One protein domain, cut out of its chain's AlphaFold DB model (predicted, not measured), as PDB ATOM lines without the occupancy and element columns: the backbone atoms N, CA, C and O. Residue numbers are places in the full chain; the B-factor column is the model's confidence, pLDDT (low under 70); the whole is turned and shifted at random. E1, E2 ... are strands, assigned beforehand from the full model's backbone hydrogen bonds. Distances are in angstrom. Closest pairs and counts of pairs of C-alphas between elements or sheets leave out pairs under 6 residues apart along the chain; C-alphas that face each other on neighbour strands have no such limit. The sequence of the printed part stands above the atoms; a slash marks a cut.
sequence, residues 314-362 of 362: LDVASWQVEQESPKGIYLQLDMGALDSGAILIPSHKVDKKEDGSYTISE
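What this domain is: This is residues 314 to 362 of the 362 residues of the protein "Relaxase" of Streptococcus suis (UniProt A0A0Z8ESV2). Two small antiparallel sheets of three strands meet at a corner with few contacts between them, and the long hairpin of E3 and E4 reaches away from that corner along the longest axis. The first sheet along the chain is split: E1 opens the printed part, then the second sheet, E2 E3 E4, follows as a meander, and the hairpin of E5 and E6 comes back to lie beside E1. The printed part has 49 residues with six named strands, E1 to E6 in that order, and no named helix; the sheets have the orders E1 - E6 - E5 and E2 - E3 - E4, and the class is all strand. It is compact, with a radius of gyration of the C-alphas of 11.0 A, but elongated in outline, spanning 35 by 19 by 18 A.

How they stand to each other: E1, residues 314 to 316, is an edge strand and the antiparallel neighbour of E6, residues 358 to 361, at 158 degrees; N 316 and O 358 are 2.8 A apart, within hydrogen-bond range. E1 and E2, residues 321 to 325, meet only through their link. E2 and E3, residues 328 to 334, form a hairpin at 153 degrees, with N 330 and O 323 at 2.8 A. E3 and E4, residues 340 to 346, form the next hairpin at 154 degrees, with N 333 and O 341 at 2.8 A and N 343 and O 331 at 2.8 A. The three make a meander, each strand the antiparallel neighbour of the one before. E4 and E5, residues 350 to 352, meet only through their link. E5 and E6 form a hairpin at 156 degrees, with N 359 and O 351 at 2.8 A. Between the sheets, the closest C-alphas of E3 and E5 are those of Gly 328 and Val 350, 7.1 A apart, and those of E4 and E6 are Ile 345 and Ile 360, 7.9 A apart. Among the pairs that are apart are E1 and E3, and E2 and E6.

Where its parts are: E1 begins at C-alpha 314, (170.810, 160.190, 171.274), and is 6.4 A long from first to last C-alpha. E2 is 10.6 A long. E3 is 19.3 A long and ends at C-alpha 334, (181.677, 173.341, 173.050); E4 is 19.2 A long. E5 is 6.6 A long, and E6, 9.8 A long, ends at C-alpha 361, (172.596, 155.845, 166.549).

The domain as a whole: The two C-alphas farthest apart are those of Leu 338 and Glu 354, 35.1 A, one in the link of E3 to E4 and the other in the link of E5 to E6. The printed part has no cut, and its five links are tight. The mean pLDDT of the printed part is 83.3; residues 335 to 339 and residue 362, the chain's last, are under 70.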
ATOM      1  N   LEU A 314     170.882 158.803 170.835       86.12
ATOM      2  CA  LEU A 314     170.810 160.190 171.274       86.12
ATOM      3  C   LEU A 314     169.759 160.919 170.446       86.12
ATOM      4  O   LEU A 314     169.872 160.996 169.223       86.12
ATOM      5  N   ASP A 315     168.753 161.471 171.114       89.56
ATOM      6  CA  ASP A 315     167.795 162.363 170.475       89.56
ATOM      7  C   ASP A 315     168.319 163.802 170.499       89.56
ATOM      8  O   ASP A 315     168.750 164.313 171.531       89.56
ATOM      9  N   VAL A 316     168.280 164.449 169.338       89.69
ATOM     10  CA  VAL A 316     168.765 165.807 169.111       89.69
ATOM     11  C   VAL A 316     167.629 166.642 168.537       89.69
ATOM     12  O   VAL A 316     167.047 166.311 167.500       89.69
ATOM     13  N   ALA A 317     167.298 167.739 169.210       88.56
ATOM     14  CA  ALA A 317     166.269 168.656 168.746       88.56
ATOM     15  C   ALA A 317     166.731 169.420 167.495       88.56
ATOM     16  O   ALA A 317     167.919 169.675 167.308       88.56
ATOM     17  N   SER A 318     165.782 169.836 166.649       86.69
ATOM     18  CA  SER A 318     166.087 170.519 165.380       86.69
ATOM     19  C   SER A 318     166.974 171.762 165.563       86.69
ATOM     20  O   SER A 318     167.906 171.969 164.797       86.69
ATOM     21  N   TRP A 319     166.746 172.537 166.631       86.25
ATOM     22  CA  TRP A 319     167.504 173.756 166.938       86.25
ATOM     23  C   TRP A 319     168.958 173.507 167.369       86.25
ATOM     24  O   TRP A 319     169.759 174.435 167.343       86.25
ATOM     25  N   GLN A 320     169.310 172.277 167.759       84.56
ATOM     26  CA  GLN A 320     170.686 171.895 168.107       84.56
ATOM     27  C   GLN A 320     171.522 171.536 166.864       84.56
ATOM     28  O   GLN A 320     172.735 171.354 166.965       84.56
ATOM     29  N   VAL A 321     170.883 171.410 165.694       88.19
ATOM     30  CA  VAL A 321     171.547 171.131 164.419       88.19
ATOM     31  C   VAL A 321     171.851 172.444 163.709       88.19
ATOM     32  O   VAL A 321     170.950 173.148 163.266       88.19
ATOM     33  N   GLU A 322     173.137 172.741 163.545       84.75
ATOM     34  CA  GLU A 322     173.611 173.945 162.855       84.75
ATOM     35  C   GLU A 322     173.325 173.874 161.348       84.75
ATOM     36  O   GLU A 322     172.904 174.847 160.722       84.75
ATOM     37  N   GLN A 323     173.555 172.702 160.745       83.69
ATOM     38  CA  GLN A 323     173.361 172.492 159.313       83.69
ATOM     39  C   GLN A 323     173.045 171.031 158.981       83.69
ATOM     40  O   GLN A 323     173.741 170.109 159.409       83.69
ATOM     41  N   GLU A 324     172.062 170.812 158.106       86.69
ATOM     42  CA  GLU A 324     171.857 169.526 157.435       86.69
ATOM     43  C   GLU A 324     172.583 169.498 156.083       86.69
ATOM     44  O   GLU A 324     172.573 170.454 155.305       86.69
ATOM     45  N   SER A 325     173.222 168.372 155.776       83.81
ATOM     46  CA  SER A 325     173.867 168.137 154.489       83.81
ATOM     47  C   SER A 325     173.529 166.745 153.948       83.81
ATOM     48  O   SER A 325     173.213 165.824 154.702       83.81
ATOM     49  N   PRO A 326     173.753 166.482 152.647       83.69
ATOM     50  CA  PRO A 326     173.603 165.136 152.097       83.69
ATOM     51  C   PRO A 326     174.481 164.072 152.787       83.69
ATOM     52  O   PRO A 326     174.242 162.871 152.616       83.69
ATOM     53  N   LYS A 327     175.540 164.491 153.497       84.38
ATOM     54  CA  LYS A 327     176.469 163.612 154.214       84.38
ATOM     55  C   LYS A 327     176.065 163.352 155.664       84.38
ATOM     56  O   LYS A 327     176.654 162.440 156.230       84.38
ATOM     57  N   GLY A 328     175.115 164.093 156.232       88.44
ATOM     58  CA  GLY A 328     174.776 164.042 157.654       88.44
ATOM     59  C   GLY A 328     174.431 165.414 158.229       88.44
ATOM     60  O   GLY A 328     174.288 166.373 157.467       88.44
ATOM     61  N   ILE A 329     174.343 165.497 159.553       90.12
ATOM     62  CA  ILE A 329     174.044 166.726 160.305       90.12
ATOM     63  C   ILE A 329     175.306 167.271 160.979       90.12
ATOM     64  O   ILE A 329     176.181 166.496 161.360       90.12
ATOM     65  N   TYR A 330     175.401 168.588 161.117       89.44
ATOM     66  CA  TYR A 330     176.459 169.269 161.860       89.44
ATOM     67  C   TYR A 330     175.916 169.730 163.212       89.44
ATOM     68  O   TYR A 330     174.894 170.416 163.261       89.44
ATOM     69  N   LEU A 331     176.586 169.328 164.290       88.56
ATOM     70  CA  LEU A 331     176.287 169.742 165.660       88.56
ATOM     71  C   LEU A 331     177.408 170.637 166.172       88.56
ATOM     72  O   LEU A 331     178.580 170.295 165.999       88.56
ATOM     73  N   GLN A 332     177.053 171.733 166.833       81.44
ATOM     74  CA  GLN A 332     178.028 172.557 167.534       81.44
ATOM     75  C   GLN A 332     178.390 171.880 168.860       81.44
ATOM     76  O   GLN A 332     177.515 171.501 169.637       81.44
ATOM     77  N   LEU A 333     179.685 171.695 169.094       78.81
ATOM     78  CA  LEU A 333     180.229 171.143 170.326       78.81
ATOM     79  C   LEU A 333     181.163 172.158 170.966       78.81
ATOM     80  O   LEU A 333     182.168 172.559 170.373       78.81
ATOM     81  N   ASP A 334     180.823 172.534 172.193       75.69
ATOM     82  CA  ASP A 334     181.677 173.341 173.050       75.69
ATOM     83  C   ASP A 334     182.702 172.423 173.721       75.69
ATOM     84  O   ASP A 334     182.356 171.540 174.507       75.69
ATOM     85  N   MET A 335     183.977 172.612 173.388       68.69
ATOM     86  CA  MET A 335     185.102 171.855 173.946       68.69
ATOM     87  C   MET A 335     185.815 172.605 175.084       68.69
ATOM     88  O   MET A 335     186.874 172.175 175.537       68.69
ATOM     89  N   GLY A 336     185.243 173.708 175.575       68.00
ATOM     90  CA  GLY A 336     185.764 174.476 176.705       68.00
ATOM     91  C   GLY A 336     185.468 175.970 176.595       68.00
ATOM     92  O   GLY A 336     184.745 176.410 175.709       68.00
ATOM     93  N   ALA A 337     186.058 176.765 177.494       62.38
ATOM     94  CA  ALA A 337     185.751 178.192 177.657       62.38
ATOM     95  C   ALA A 337     186.048 179.078 176.427       62.38
ATOM     96  O   ALA A 337     185.588 180.217 176.393       62.38
ATOM     97  N   LEU A 338     186.824 178.594 175.447       55.28
ATOM     98  CA  LEU A 338     187.232 179.362 174.261       55.28
ATOM     99  C   LEU A 338     187.222 178.564 172.943       55.28
ATOM    100  O   LEU A 338     187.484 179.154 171.899       55.28
ATOM    101  N   ASP A 339     186.894 177.268 172.968       58.62
ATOM    102  CA  ASP A 339     186.940 176.403 171.783       58.62
ATOM    103  C   ASP A 339     185.566 175.776 171.524       58.62
ATOM    104  O   ASP A 339     185.125 174.889 172.253       58.62
ATOM    105  N   SER A 340     184.906 176.214 170.452       72.44
ATOM    106  CA  SER A 340     183.693 175.588 169.913       72.44
ATOM    107  C   SER A 340     183.958 175.101 168.490       72.44
ATOM    108  O   SER A 340     184.574 175.821 167.700       72.44
ATOM    109  N   GLY A 341     183.485 173.908 168.135       74.25
ATOM    110  CA  GLY A 341     183.659 173.343 166.797       74.25
ATOM    111  C   GLY A 341     182.434 172.576 166.316       74.25
ATOM    112  O   GLY A 341     181.683 172.020 167.111       74.25
ATOM    113  N   ALA A 342     182.237 172.523 164.999       82.38
ATOM    114  CA  ALA A 342     181.158 171.750 164.395       82.38
ATOM    115  C   ALA A 342     181.604 170.302 164.135       82.38
ATOM    116  O   ALA A 342     182.587 170.060 163.426       82.38
ATOM    117  N   ILE A 343     180.860 169.324 164.653       88.31
ATOM    118  CA  ILE A 343     181.064 167.901 164.362       88.31
ATOM    119  C   ILE A 343     180.018 167.419 163.362       88.31
ATOM    120  O   ILE A 343     178.816 167.576 163.559       88.31
ATOM    121  N   LEU A 344     180.490 166.773 162.292       89.81
ATOM    122  CA  LEU A 344     179.635 166.078 161.334       89.81
ATOM    123  C   LEU A 344     179.261 164.696 161.870       89.81
ATOM    124  O   LEU A 344     180.104 163.798 161.909       89.81
ATOM    125  N   ILE A 345     177.979 164.495 162.147       89.62
ATOM    126  CA  ILE A 345     177.401 163.176 162.383       89.62
ATOM    127  C   ILE A 345     176.962 162.595 161.033       89.62
ATOM    128  O   ILE A 345     176.071 163.152 160.384       89.62
ATOM    129  N   PRO A 346     177.580 161.501 160.551       88.38
ATOM    130  CA  PRO A 346     177.300 160.971 159.221       88.38
ATOM    131  C   PRO A 346     175.850 160.508 159.046       88.38
ATOM    132  O   PRO A 346     175.281 159.877 159.923       88.38
ATOM    133  N   SER A 347     175.287 160.664 157.849       88.12
ATOM    134  CA  SER A 347     173.885 160.328 157.555       88.12
ATOM    135  C   SER A 347     173.523 158.854 157.738       88.12
ATOM    136  O   SER A 347     172.355 158.523 157.850       88.12
ATOM    137  N   HIS A 348     174.495 157.941 157.777       83.88
ATOM    138  CA  HIS A 348     174.232 156.530 158.081       83.88
ATOM    139  C   HIS A 348     174.088 156.241 159.585       83.88
ATOM    140  O   HIS A 348     173.776 155.108 159.931       83.88
ATOM    141  N   LYS A 349     174.326 157.241 160.440       87.31
ATOM    142  CA  LYS A 349     174.141 157.216 161.895       87.31
ATOM    143  C   LYS A 349     172.926 158.037 162.350       87.31
ATOM    144  O   LYS A 349     172.718 158.191 163.541       87.31
ATOM    145  N   VAL A 350     172.150 158.615 161.430       89.62
ATOM    146  CA  VAL A 350     171.092 159.582 161.768       89.62
ATOM    147  C   VAL A 350     169.775 159.189 161.113       89.62
ATOM    148  O   VAL A 350     169.742 158.885 159.922       89.62
ATOM    149  N   ASP A 351     168.684 159.243 161.870       88.75
ATOM    150  CA  ASP A 351     167.315 159.222 161.359       88.75
ATOM    151  C   ASP A 351     166.621 160.550 161.707       88.75
ATOM    152  O   ASP A 351     166.689 161.019 162.839       88.75
ATOM    153  N   LYS A 352     165.971 161.178 160.721       89.62
ATOM    154  CA  LYS A 352     165.187 162.410 160.905       89.62
ATOM    155  C   LYS A 352     163.731 162.038 161.194       89.62
ATOM    156  O   LYS A 352     163.152 161.266 160.426       89.62
ATOM    157  N   LYS A 353     163.160 162.566 162.278       88.81
ATOM    158  CA  LYS A 353     161.762 162.363 162.687       88.81
ATOM    159  C   LYS A 353     160.828 163.339 161.961       88.81
ATOM    160  O   LYS A 353     161.271 164.332 161.380       88.81
ATOM    161  N   GLU A 354     159.526 163.052 161.984       85.69
ATOM    162  CA  GLU A 354     158.500 163.882 161.328       85.69
ATOM    163  C   GLU A 354     158.385 165.286 161.940       85.69
ATOM    164  O   GLU A 354     158.121 166.247 161.222       85.69
ATOM    165  N   ASP A 355     158.658 165.415 163.240       85.25
ATOM    166  CA  ASP A 355     158.680 166.687 163.975       85.25
ATOM    167  C   ASP A 355     159.936 167.543 163.703       85.25
ATOM    168  O   ASP A 355     160.087 168.630 164.259       85.25
ATOM    169  N   GLY A 356     160.846 167.069 162.843       84.38
ATOM    170  CA  GLY A 356     162.088 167.751 162.482       84.38
ATOM    171  C   GLY A 356     163.264 167.506 163.431       84.38
ATOM    172  O   GLY A 356     164.355 168.008 163.156       84.38
ATOM    173  N   SER A 357     163.079 166.740 164.512       90.25
ATOM    174  CA  SER A 357     164.171 166.274 165.375       90.25
ATOM    175  C   SER A 357     164.937 165.099 164.750       90.25
ATOM    176  O   SER A 357     164.546 164.544 163.718       90.25
ATOM    177  N   TYR A 358     166.060 164.723 165.358       91.56
ATOM    178  CA  TYR A 358     166.960 163.694 164.853       91.56
ATOM    179  C   TYR A 358     167.257 162.662 165.939       91.56
ATOM    180  O   TYR A 358     167.475 163.018 167.090       91.56
ATOM    181  N   THR A 359     167.327 161.389 165.564       91.00
ATOM    182  CA  THR A 359     167.896 160.331 166.403       91.00
ATOM    183  C   THR A 359     169.241 159.934 165.823       91.00
ATOM    184  O   THR A 359     169.336 159.544 164.656       91.00
ATOM    185  N   ILE A 360     170.281 160.030 166.641       88.44
ATOM    186  CA  ILE A 360     171.623 159.548 166.340       88.44
ATOM    187  C   ILE A 360     171.761 158.147 166.927       88.44
ATOM    188  O   ILE A 360     171.317 157.886 168.043       88.44
ATOM    189  N   SER A 361     172.337 157.231 166.160       84.44
ATOM    190  CA  SER A 361     172.596 155.845 166.549       84.44
ATOM    191  C   SER A 361     173.997 155.455 166.079       84.44
ATOM    192  O   SER A 361     174.387 155.816 164.961       84.44
ATOM    193  N   GLU A 362     174.769 154.775 166.928       68.06
ATOM    194  CA  GLU A 362     176.190 154.498 166.660       68.06
ATOM    195  C   GLU A 362     176.476 153.357 165.684       68.06
ATOM    196  O   GLU A 362     175.696 152.386 165.585       68.06
TER     197      GLU A 362